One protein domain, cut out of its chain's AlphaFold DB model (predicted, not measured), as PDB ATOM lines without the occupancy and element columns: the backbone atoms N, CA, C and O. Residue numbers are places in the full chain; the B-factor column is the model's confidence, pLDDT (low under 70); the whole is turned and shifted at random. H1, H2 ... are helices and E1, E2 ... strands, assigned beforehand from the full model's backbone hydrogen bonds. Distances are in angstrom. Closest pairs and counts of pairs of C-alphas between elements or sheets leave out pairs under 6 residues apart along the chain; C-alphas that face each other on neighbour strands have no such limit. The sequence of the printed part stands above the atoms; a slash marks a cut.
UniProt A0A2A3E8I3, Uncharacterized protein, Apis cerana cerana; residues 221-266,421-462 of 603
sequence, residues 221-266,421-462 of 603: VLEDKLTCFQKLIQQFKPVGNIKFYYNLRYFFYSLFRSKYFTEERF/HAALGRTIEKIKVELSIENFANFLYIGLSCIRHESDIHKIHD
ATOM      1  N   VAL A 221     191.128 212.961 191.803       90.81
ATOM      2  CA  VAL A 221     189.959 212.321 192.427       90.81
ATOM      3  C   VAL A 221     189.682 210.966 191.778       90.81
ATOM      4  O   VAL A 221     189.468 209.961 192.465       90.81
ATOM      5  N   LEU A 222     189.732 210.911 190.444       91.56
ATOM      6  CA  LEU A 222     189.603 209.656 189.710       91.56
ATOM      7  C   LEU A 222     190.767 208.705 190.021       91.56
ATOM      8  O   LEU A 222     190.538 207.506 190.196       91.56
ATOM      9  N   GLU A 223     191.995 209.224 190.089       90.88
ATOM     10  CA  GLU A 223     193.195 208.442 190.404       90.88
ATOM     11  C   GLU A 223     193.120 207.805 191.799       90.88
ATOM     12  O   GLU A 223     193.387 206.606 191.937       90.88
ATOM     13  N   ASP A 224     192.667 208.551 192.806       92.00
ATOM     14  CA  ASP A 224     192.493 208.065 194.176       92.00
ATOM     15  C   ASP A 224     191.427 206.969 194.251       92.00
ATOM     16  O   ASP A 224     191.676 205.881 194.783       92.00
ATOM     17  N   LYS A 225     190.251 207.196 193.648       94.56
ATOM     18  CA  LYS A 225     189.171 206.194 193.600       94.56
ATOM     19  C   LYS A 225     189.614 204.920 192.886       94.56
ATOM     20  O   LYS A 225     189.342 203.816 193.365       94.56
ATOM     21  N   LEU A 226     190.320 205.053 191.762       91.44
ATOM     22  CA  LEU A 226     190.865 203.918 191.016       91.44
ATOM     23  C   LEU A 226     191.913 203.152 191.817       91.44
ATOM     24  O   LEU A 226     191.883 201.922 191.823       91.44
ATOM     25  N   THR A 227     192.800 203.857 192.514       90.94
ATOM     26  CA  THR A 227     193.824 203.251 193.371       90.94
ATOM     27  C   THR A 227     193.186 202.490 194.531       90.94
ATOM     28  O   THR A 227     193.569 201.353 194.810       90.94
ATOM     29  N   CYS A 228     192.172 203.066 195.180       92.75
ATOM     30  CA  CYS A 228     191.401 202.404 196.233       92.75
ATOM     31  C   CYS A 228     190.699 201.142 195.720       92.75
ATOM     32  O   CYS A 228     190.810 200.078 196.331       92.75
ATOM     33  N   PHE A 229     190.029 201.232 194.567       92.44
ATOM     34  CA  PHE A 229     189.375 200.081 193.947       92.44
ATOM     35  C   PHE A 229     190.374 198.990 193.560       92.44
ATOM     36  O   PHE A 229     190.154 197.819 193.856       92.44
ATOM     37  N   GLN A 230     191.509 199.367 192.973       90.12
ATOM     38  CA  GLN A 230     192.580 198.446 192.614       90.12
ATOM     39  C   GLN A 230     193.155 197.725 193.836       90.12
ATOM     40  O   GLN A 230     193.288 196.502 193.800       90.12
ATOM     41  N   LYS A 231     193.452 198.453 194.921       89.69
ATOM     42  CA  LYS A 231     193.945 197.871 196.179       89.69
ATOM     43  C   LYS A 231     192.960 196.851 196.735       89.69
ATOM     44  O   LYS A 231     193.374 195.753 197.095       89.69
ATOM     45  N   LEU A 232     191.666 197.184 196.758       87.88
ATOM     46  CA  LEU A 232     190.644 196.257 197.233       87.88
ATOM     47  C   LEU A 232     190.584 195.008 196.354       87.88
ATOM     48  O   LEU A 232     190.665 193.906 196.870       87.88
ATOM     49  N   ILE A 233     190.515 195.156 195.029       88.75
ATOM     50  CA  ILE A 233     190.515 194.024 194.091       88.75
ATOM     51  C   ILE A 233     191.739 193.113 194.329       88.75
ATOM     52  O   ILE A 233     191.598 191.892 194.400       88.75
ATOM     53  N   GLN A 234     192.931 193.686 194.507       86.88
ATOM     54  CA  GLN A 234     194.168 192.929 194.733       86.88
ATOM     55  C   GLN A 234     194.188 192.145 196.053       86.88
ATOM     56  O   GLN A 234     194.885 191.132 196.137       86.88
ATOM     57  N   GLN A 235     193.414 192.561 197.062       84.62
ATOM     58  CA  GLN A 235     193.247 191.788 198.297       84.62
ATOM     59  C   GLN A 235     192.500 190.466 198.052       84.62
ATOM     60  O   GLN A 235     192.794 189.484 198.725       84.62
ATOM     61  N   PHE A 236     191.585 190.421 197.073       81.19
ATOM     62  CA  PHE A 236     190.803 189.220 196.732       81.19
ATOM     63  C   PHE A 236     191.641 188.236 195.931       81.19
ATOM     64  O   PHE A 236     191.701 187.049 196.236       81.19
ATOM     65  N   LYS A 237     192.274 188.730 194.868       80.12
ATOM     66  CA  LYS A 237     193.200 187.946 194.058       80.12
ATOM     67  C   LYS A 237     194.261 188.892 193.499       80.12
ATOM     68  O   LYS A 237     193.915 189.863 192.830       80.12
ATOM     69  N   PRO A 238     195.555 188.624 193.713       80.12
ATOM     70  CA  PRO A 238     196.595 189.526 193.238       80.12
ATOM     71  C   PRO A 238     196.735 189.516 191.712       80.12
ATOM     72  O   PRO A 238     197.351 190.425 191.175       80.12
ATOM     73  N   VAL A 239     196.222 188.495 191.011       82.88
ATOM     74  CA  VAL A 239     196.425 188.290 189.569       82.88
ATOM     75  C   VAL A 239     195.155 187.756 188.895       82.88
ATOM     76  O   VAL A 239     194.544 186.793 189.360       82.88
ATOM     77  N   GLY A 240     194.806 188.324 187.737       83.38
ATOM     78  CA  GLY A 240     193.744 187.839 186.858       83.38
ATOM     79  C   GLY A 240     192.321 188.272 187.216       83.38
ATOM     80  O   GLY A 240     192.097 189.181 188.015       83.38
ATOM     81  N   ASN A 241     191.346 187.639 186.557       84.75
ATOM     82  CA  ASN A 241     189.929 187.994 186.670       84.75
ATOM     83  C   ASN A 241     189.342 187.668 188.054       84.75
ATOM     84  O   ASN A 241     189.409 186.524 188.510       84.75
ATOM     85  N   ILE A 242     188.663 188.644 188.657       87.56
ATOM     86  CA  ILE A 242     187.974 188.532 189.946       87.56
ATOM     87  C   ILE A 242     186.478 188.670 189.745       87.56
ATOM     88  O   ILE A 242     186.005 189.643 189.151       87.56
ATOM     89  N   LYS A 243     185.728 187.683 190.243       88.19
ATOM     90  CA  LYS A 243     184.267 187.712 190.212       88.19
ATOM     91  C   LYS A 243     183.769 188.899 191.030       88.19
ATOM     92  O   LYS A 243     184.218 189.122 192.150       88.19
ATOM     93  N   PHE A 244     182.852 189.664 190.453       90.06
ATOM     94  CA  PHE A 244     182.391 190.913 191.039       90.06
ATOM     95  C   PHE A 244     181.248 190.660 192.022       90.06
ATOM     96  O   PHE A 244     180.079 190.912 191.741       90.06
ATOM     97  N   TYR A 245     181.604 190.080 193.165       90.44
ATOM     98  CA  TYR A 245     180.672 189.795 194.247       90.44
ATOM     99  C   TYR A 245     180.066 191.071 194.843       90.44
ATOM    100  O   TYR A 245     180.528 192.187 194.598       90.44
ATOM    101  N   TYR A 246     178.992 190.908 195.612       92.38
ATOM    102  CA  TYR A 246     178.224 192.004 196.188       92.38
ATOM    103  C   TYR A 246     179.076 192.996 196.981       92.38
ATOM    104  O   TYR A 246     178.940 194.192 196.779       92.38
ATOM    105  N   ASN A 247     179.981 192.522 197.837       91.88
ATOM    106  CA  ASN A 247     180.850 193.383 198.639       91.88
ATOM    107  C   ASN A 247     181.731 194.313 197.781       91.88
ATOM    108  O   ASN A 247     181.833 195.503 198.065       91.88
ATOM    109  N   LEU A 248     182.315 193.793 196.696       92.44
ATOM    110  CA  LEU A 248     183.080 194.586 195.736       92.44
ATOM    111  C   LEU A 248     182.181 195.556 194.962       92.44
ATOM    112  O   LEU A 248     182.570 196.702 194.743       92.44
ATOM    113  N   ARG A 249     180.984 195.115 194.549       93.56
ATOM    114  CA  ARG A 249     180.025 195.972 193.838       93.56
ATOM    115  C   ARG A 249     179.504 197.106 194.712       93.56
ATOM    116  O   ARG A 249     179.436 198.235 194.244       93.56
ATOM    117  N   TYR A 250     179.197 196.823 195.974       94.38
ATOM    118  CA  TYR A 250     178.769 197.820 196.949       94.38
ATOM    119  C   TYR A 250     179.890 198.819 197.241       94.38
ATOM    120  O   TYR A 250     179.658 200.019 197.180       94.38
ATOM    121  N   PHE A 251     181.127 198.353 197.444       94.06
ATOM    122  CA  PHE A 251     182.274 199.254 197.587       94.06
ATOM    123  C   PHE A 251     182.444 200.172 196.366       94.06
ATOM    124  O   PHE A 251     182.654 201.376 196.505       94.06
ATOM    125  N   PHE A 252     182.313 199.616 195.160       95.19
ATOM    126  CA  PHE A 252     182.371 200.388 193.924       95.19
ATOM    127  C   PHE A 252     181.226 201.407 193.818       95.19
ATOM    128  O   PHE A 252     181.464 202.561 193.453       95.19
ATOM    129  N   TYR A 253     180.010 201.014 194.207       94.81
ATOM    130  CA  TYR A 253     178.874 201.920 194.349       94.81
ATOM    131  C   TYR A 253     179.193 203.069 195.309       94.81
ATOM    132  O   TYR A 253     178.988 204.222 194.942       94.81
ATOM    133  N   SER A 254     179.773 202.799 196.480       93.56
ATOM    134  CA  SER A 254     180.124 203.842 197.450       93.56
ATOM    135  C   SER A 254     181.148 204.843 196.901       93.56
ATOM    136  O   SER A 254     181.022 206.040 197.155       93.56
ATOM    137  N   LEU A 255     182.116 204.398 196.088       94.94
ATOM    138  CA  LEU A 255     183.092 205.287 195.436       94.94
ATOM    139  C   LEU A 255     182.470 206.202 194.365       94.94
ATOM    140  O   LEU A 255     182.917 207.339 194.181       94.94
ATOM    141  N   PHE A 256     181.454 205.718 193.646       94.75
ATOM    142  CA  PHE A 256     180.860 206.401 192.491       94.75
ATOM    143  C   PHE A 256     179.356 206.649 192.643       94.75
ATOM    144  O   PHE A 256     178.634 206.715 191.649       94.75
ATOM    145  N   ARG A 257     178.879 206.814 193.880       91.25
ATOM    146  CA  ARG A 257     177.451 206.844 194.239       91.25
ATOM    147  C   ARG A 257     176.613 207.737 193.329       91.25
ATOM    148  O   ARG A 257     175.587 207.303 192.814       91.25
ATOM    149  N   SER A 258     177.066 208.965 193.085       91.00
ATOM    150  CA  SER A 258     176.347 209.943 192.259       91.00
ATOM    151  C   SER A 258     176.096 209.469 190.823       91.00
ATOM    152  O   SER A 258     175.107 209.864 190.217       91.00
ATOM    153  N   LYS A 259     176.943 208.586 190.282       94.50
ATOM    154  CA  LYS A 259     176.874 208.103 188.895       94.50
ATOM    155  C   LYS A 259     175.825 207.010 188.670       94.50
ATOM    156  O   LYS A 259     175.580 206.647 187.527       94.50
ATOM    157  N   TYR A 260     175.219 206.458 189.721       91.88
ATOM    158  CA  TYR A 260     174.161 205.446 189.586       91.88
ATOM    159  C   TYR A 260     172.766 206.060 189.421       91.88
ATOM    160  O   TYR A 260     171.872 205.419 188.871       91.88
ATOM    161  N   PHE A 261     172.591 207.299 189.883       87.62
ATOM    162  CA  PHE A 261     171.306 208.001 189.914       87.62
ATOM    163  C   PHE A 261     171.108 208.962 188.739       87.62
ATOM    164  O   PHE A 261     170.055 209.576 188.621       87.62
ATOM    165  N   THR A 262     172.106 209.104 187.868       90.25
ATOM    166  CA  THR A 262     171.992 209.903 186.648       90.25
ATOM    167  C   THR A 262     171.119 209.190 185.618       90.25
ATOM    168  O   THR A 262     171.078 207.959 185.561       90.25
ATOM    169  N   GLU A 263     170.409 209.945 184.781       90.44
ATOM    170  CA  GLU A 263     169.645 209.376 183.669       90.44
ATOM    171  C   GLU A 263     170.565 208.850 182.563       90.44
ATOM    172  O   GLU A 263     171.691 209.312 182.382       90.44
ATOM    173  N   GLU A 264     170.093 207.839 181.838       93.38
ATOM    174  CA  GLU A 264     170.824 207.253 180.712       93.38
ATOM    175  C   GLU A 264     170.792 208.206 179.499       93.38
ATOM    176  O   GLU A 264     169.736 208.702 179.119       93.38
ATOM    177  N   ARG A 265     171.944 208.445 178.864       93.69
ATOM    178  CA  ARG A 265     172.126 209.365 177.732       93.69
ATOM    179  C   ARG A 265     172.688 208.658 176.508       93.69
ATOM    180  O   ARG A 265     173.757 208.053 176.563       93.69
ATOM    181  N   PHE A 266     171.993 208.742 175.377       93.38
ATOM    182  CA  PHE A 266     172.335 208.017 174.141       93.38
ATOM    183  C   PHE A 266     173.373 208.710 173.242       93.38
ATOM    184  O   PHE A 266     173.791 208.139 172.241       93.38
ATOM    185  N   HIS A 421     186.754 194.754 176.087       88.94
ATOM    186  CA  HIS A 421     187.867 194.260 175.264       88.94
ATOM    187  C   HIS A 421     188.258 195.267 174.169       88.94
ATOM    188  O   HIS A 421     189.439 195.484 173.922       88.94
ATOM    189  N   ALA A 422     187.271 195.914 173.540       88.44
ATOM    190  CA  ALA A 422     187.476 196.979 172.558       88.44
ATOM    191  C   ALA A 422     187.789 198.351 173.189       88.44
ATOM    192  O   ALA A 422     188.108 199.298 172.466       88.44
ATOM    193  N   ALA A 423     187.729 198.486 174.514       88.94
ATOM    194  CA  ALA A 423     188.206 199.658 175.247       88.94
ATOM    195  C   ALA A 423     189.661 199.483 175.717       88.94
ATOM    196  O   ALA A 423     190.390 200.461 175.822       88.94
ATOM    197  N   LEU A 424     190.122 198.246 175.926       87.00
ATOM    198  CA  LEU A 424     191.453 197.952 176.452       87.00
ATOM    199  C   LEU A 424     192.570 198.687 175.692       87.00
ATOM    200  O   LEU A 424     192.640 198.638 174.465       87.00
ATOM    201  N   GLY A 425     193.440 199.375 176.431       79.50
ATOM    202  CA  GLY A 425     194.558 200.138 175.870       79.50
ATOM    203  C   GLY A 425     194.189 201.517 175.315       79.50
ATOM    204  O   GLY A 425     195.078 202.360 175.235       79.50
ATOM    205  N   ARG A 426     192.910 201.808 175.040       84.44
ATOM    206  CA  ARG A 426     192.476 203.112 174.516       84.44
ATOM    207  C   ARG A 426     192.419 204.190 175.591       84.44
ATOM    208  O   ARG A 426     192.336 203.913 176.788       84.44
ATOM    209  N   THR A 427     192.445 205.428 175.118       86.31
ATOM    210  CA  THR A 427     192.052 206.612 175.878       86.31
ATOM    211  C   THR A 427     190.793 207.169 175.224       86.31
ATOM    212  O   THR A 427     190.761 207.308 174.004       86.31
ATOM    213  N   ILE A 428     189.754 207.444 176.007       84.06
ATOM    214  CA  ILE A 428     188.523 208.075 175.528       84.06
ATOM    215  C   ILE A 428     188.649 209.570 175.826       84.06
ATOM    216  O   ILE A 428     188.702 209.968 176.989       84.06
ATOM    217  N   GLU A 429     188.786 210.390 174.786       75.06
ATOM    218  CA  GLU A 429     189.072 211.820 174.928       75.06
ATOM    219  C   GLU A 429     187.795 212.662 174.922       75.06
ATOM    220  O   GLU A 429     187.026 212.583 173.973       75.06
ATOM    221  N   LYS A 430     187.600 213.516 175.940       70.25
ATOM    222  CA  LYS A 430     186.564 214.576 175.978       70.25
ATOM    223  C   LYS A 430     185.127 214.093 175.723       70.25
ATOM    224  O   LYS A 430     184.281 214.841 175.239       70.25
ATOM    225  N   ILE A 431     184.840 212.839 176.051       82.38
ATOM    226  CA  ILE A 431     183.562 212.189 175.780       82.38
ATOM    227  C   ILE A 431     182.996 211.662 177.086       82.38
ATOM    228  O   ILE A 431     183.699 211.015 177.860       82.38
ATOM    229  N   LYS A 432     181.701 211.897 177.297       92.12
ATOM    230  CA  LYS A 432     180.959 211.283 178.392       92.12
ATOM    231  C   LYS A 432     180.808 209.782 178.153       92.12
ATOM    232  O   LYS A 432     180.493 209.348 177.043       92.12
ATOM    233  N   VAL A 433     181.043 209.002 179.202       94.75
ATOM    234  CA  VAL A 433     181.080 207.540 179.167       94.75
ATOM    235  C   VAL A 433     180.049 206.965 180.122       94.75
ATOM    236  O   VAL A 433     179.890 207.434 181.252       94.75
ATOM    237  N   GLU A 434     179.399 205.900 179.681       96.69
ATOM    238  CA  GLU A 434     178.554 205.060 180.510       96.69
ATOM    239  C   GLU A 434     179.126 203.649 180.620       96.69
ATOM    240  O   GLU A 434     179.499 203.032 179.620       96.69
ATOM    241  N   LEU A 435     179.182 203.125 181.842       96.19
ATOM    242  CA  LEU A 435     179.800 201.833 182.142       96.19
ATOM    243  C   LEU A 435     178.744 200.829 182.604       96.19
ATOM    244  O   LEU A 435     178.000 201.100 183.541       96.19
ATOM    245  N   SER A 436     178.695 199.648 181.988       95.06
ATOM    246  CA  SER A 436     177.845 198.545 182.451       95.06
ATOM    247  C   SER A 436     178.563 197.663 183.460       95.06
ATOM    248  O   SER A 436     179.641 197.139 183.167       95.06
ATOM    249  N   ILE A 437     177.926 197.416 184.603       90.56
ATOM    250  CA  ILE A 437     178.381 196.422 185.575       90.56
ATOM    251  C   ILE A 437     177.955 195.020 185.130       90.56
ATOM    252  O   ILE A 437     176.817 194.801 184.708       90.56
ATOM    253  N   GLU A 438     178.898 194.079 185.187       84.38
ATOM    254  CA  GLU A 438     178.713 192.664 184.848       84.38
ATOM    255  C   GLU A 438     179.588 191.779 185.771       84.38
ATOM    256  O   GLU A 438     179.812 192.109 186.934       84.38
ATOM    257  N   ASN A 439     180.065 190.627 185.289       84.81
ATOM    258  CA  ASN A 439     180.473 189.507 186.144       84.81
ATOM    259  C   ASN A 439     181.851 189.644 186.806       84.81
ATOM    260  O   ASN A 439     182.098 188.952 187.795       84.81
ATOM    261  N   PHE A 440     182.765 190.457 186.264       89.75
ATOM    262  CA  PHE A 440     184.129 190.573 186.798       89.75
ATOM    263  C   PHE A 440     184.561 192.025 186.998       89.75
ATOM    264  O   PHE A 440     184.360 192.867 186.121       89.75
ATOM    265  N   ALA A 441     185.223 192.293 188.125       91.00
ATOM    266  CA  ALA A 441     185.638 193.635 188.537       91.00
ATOM    267  C   ALA A 441     186.683 194.241 187.582       91.00
ATOM    268  O   ALA A 441     186.665 195.439 187.299       91.00
ATOM    269  N   ASN A 442     187.556 193.399 187.016       90.44
ATOM    270  CA  ASN A 442     188.620 193.811 186.096       90.44
ATOM    271  C   ASN A 442     188.079 194.532 184.854       90.44
ATOM    272  O   ASN A 442     188.736 195.433 184.339       90.44
ATOM    273  N   PHE A 443     186.880 194.173 184.379       90.56
ATOM    274  CA  PHE A 443     186.250 194.842 183.240       90.56
ATOM    275  C   PHE A 443     185.976 196.319 183.534       90.56
ATOM    276  O   PHE A 443     186.349 197.179 182.738       90.56
ATOM    277  N   LEU A 444     185.409 196.624 184.704       91.50
ATOM    278  CA  LEU A 444     185.174 198.004 185.128       91.50
ATOM    279  C   LEU A 444     186.476 198.749 185.379       91.50
ATOM    280  O   LEU A 444     186.612 199.877 184.918       91.50
ATOM    281  N   TYR A 445     187.451 198.109 186.033       91.25
ATOM    282  CA  TYR A 445     188.780 198.697 186.210       91.25
ATOM    283  C   TYR A 445     189.389 199.126 184.864       91.25
ATOM    284  O   TYR A 445     189.906 200.237 184.738       91.25
ATOM    285  N   ILE A 446     189.266 198.290 183.827       89.44
ATOM    286  CA  ILE A 446     189.711 198.625 182.469       89.44
ATOM    287  C   ILE A 446     188.913 199.786 181.886       89.44
ATOM    288  O   ILE A 446     189.524 200.700 181.337       89.44
ATOM    289  N   GLY A 447     187.582 199.769 182.004       91.44
ATOM    290  CA  GLY A 447     186.728 200.856 181.521       91.44
ATOM    291  C   GLY A 447     187.115 202.205 182.120       91.44
ATOM    292  O   GLY A 447     187.356 203.158 181.386       91.44
ATOM    293  N   LEU A 448     187.276 202.256 183.442       91.56
ATOM    294  CA  LEU A 448     187.690 203.453 184.176       91.56
ATOM    295  C   LEU A 448     189.106 203.897 183.798       91.56
ATOM    296  O   LEU A 448     189.352 205.083 183.618       91.56
ATOM    297  N   SER A 449     190.021 202.948 183.584       89.75
ATOM    298  CA  SER A 449     191.396 203.236 183.153       89.75
ATOM    299  C   SER A 449     191.488 203.860 181.751       89.75
ATOM    300  O   SER A 449     192.573 204.270 181.332       89.75
ATOM    301  N   CYS A 450     190.396 203.889 180.983       89.25
ATOM    302  CA  CYS A 450     190.335 204.549 179.676       89.25
ATOM    303  C   CYS A 450     189.899 206.020 179.771       89.25
ATOM    304  O   CYS A 450     190.018 206.738 178.779       89.25
ATOM    305  N   ILE A 451     189.407 206.460 180.932       91.00
ATOM    306  CA  ILE A 451     188.806 207.777 181.165       91.00
ATOM    307  C   ILE A 451     189.840 208.705 181.821       91.00
ATOM    308  O   ILE A 451     190.671 208.254 182.610       91.00
ATOM    309  N   ARG A 452     189.828 209.998 181.467       88.69
ATOM    310  CA  ARG A 452     190.801 210.985 181.978       88.69
ATOM    311  C   ARG A 452     190.350 211.707 183.248       88.69
ATOM    312  O   ARG A 452     191.211 212.033 184.066       88.69
ATOM    313  N   HIS A 453     189.046 211.948 183.383       90.12
ATOM    314  CA  HIS A 453     188.438 212.742 184.453       90.12
ATOM    315  C   HIS A 453     187.214 212.034 185.045       90.12
ATOM    316  O   HIS A 453     186.444 211.417 184.309       90.12
ATOM    317  N   GLU A 454     186.974 212.154 186.354       91.62
ATOM    318  CA  GLU A 454     185.773 211.575 186.975       91.62
ATOM    319  C   GLU A 454     184.489 212.185 186.393       91.62
ATOM    320  O   GLU A 454     183.466 211.513 186.225       91.62
ATOM    321  N   SER A 455     184.536 213.471 186.046       91.56
ATOM    322  CA  SER A 455     183.413 214.183 185.438       91.56
ATOM    323  C   SER A 455     182.994 213.590 184.090       91.56
ATOM    324  O   SER A 455     181.849 213.786 183.681       91.56
ATOM    325  N   ASP A 456     183.868 212.847 183.405       93.06
ATOM    326  CA  ASP A 456     183.562 212.176 182.138       93.06
ATOM    327  C   ASP A 456     182.808 210.858 182.318       93.06
ATOM    328  O   ASP A 456     182.181 210.375 181.377       93.06
ATOM    329  N   ILE A 457     182.772 210.312 183.533       95.00
ATOM    330  CA  ILE A 457     181.861 209.222 183.874       95.00
ATOM    331  C   ILE A 457     180.470 209.835 184.042       95.00
ATOM    332  O   ILE A 457     180.215 210.555 185.007       95.00
ATOM    333  N   HIS A 458     179.566 209.567 183.103       96.00
ATOM    334  CA  HIS A 458     178.191 210.068 183.157       96.00
ATOM    335  C   HIS A 458     177.299 209.157 183.997       96.00
ATOM    336  O   HIS A 458     176.659 209.623 184.941       96.00
ATOM    337  N   LYS A 459     177.298 207.855 183.690       95.62
ATOM    338  CA  LYS A 459     176.454 206.867 184.368       95.62
ATOM    339  C   LYS A 459     177.147 205.521 184.556       95.62
ATOM    340  O   LYS A 459     177.919 205.073 183.708       95.62
ATOM    341  N   ILE A 460     176.821 204.850 185.654       96.38
ATOM    342  CA  ILE A 460     177.170 203.454 185.911       96.38
ATOM    343  C   ILE A 460     175.876 202.642 185.992       96.38
ATOM    344  O   ILE A 460     174.979 202.938 186.778       96.38
ATOM    345  N   HIS A 461     175.771 201.614 185.155       94.56
ATOM    346  CA  HIS A 461     174.577 200.789 185.010       94.56
ATOM    347  C   HIS A 461     174.676 199.515 185.844       94.56
ATOM    348  O   HIS A 461     175.423 198.603 185.489       94.56
ATOM    349  N   ASP A 462     173.861 199.428 186.894       89.75
ATOM    350  CA  ASP A 462     173.619 198.196 187.661       89.75
ATOM    351  C   ASP A 462     172.190 198.152 188.223       89.75
ATOM    352  O   ASP A 462     171.946 198.045 189.425       89.75
TER     353      ASP A 462
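Overview. This is residues 221 to 266 and 421 to 462 of the 603 residues of an uncharacterized protein of Apis cerana cerana (UniProt A0A2A3E8I3). Three helices run lengthwise with their centres in a triangle, H1 running opposite to H2 and H4, and a small two-stranded parallel sheet covers one side of H4 with E1 nearer to it. The short helix H3 packs on E2, and residues 421 to 432 form a long loop with no named element. The printed part has 88 residues, in the order H1, H2, H3, E1, H4, E2, and its class is mostly helix. It is compact and rounded, with a radius of gyration of the C-alphas of 12.4 A and spans of 34 by 27 by 23 A.

Arrangement. H1, residues 221 to 236, and H2, residues 246 to 255, form a helical hairpin: they touch, C-alphas 225 and 255 being closest at 6.4 A, at a shallow tilt of 16 degrees, opposite ways. H3, residues 257 to 260, has its C-alpha 259 4.7 A from C-alpha 459 of E2, residues 457 to 461, the closest pair. E1, residues 433 to 436, is parallel to E2 at 18 degrees, with N 435 and O 459 3.0 A apart, within hydrogen-bond range. H4, residues 441 to 448, touches residues 226 to 233 of H1 alone, C-alphas 226 and 445 being closest at 7.4 A. E1, H4 and E2 make a strand-helix-strand unit, two parallel neighbour strands with a helix between, with a right-handed crossover. Every O i to N i+4 pair is within hydrogen-bond range in H2 and H4, and 11 of 12 in H1; H3 is too short for one.

Along the chain. H1 begins at C-alpha 221 (189.959, 212.321, 192.427) and is 23.5 A long; H2 is 14.2 A. E2 ends at C-alpha 461 (174.577, 200.789, 185.010).

Size, cuts and confidence. Residues 267 to 420 are not printed, and C-alphas 266 and 421 are 20.8 A apart across this cut. Of the links that are printed whole, none is long. No printed residue has a pLDDT under 70.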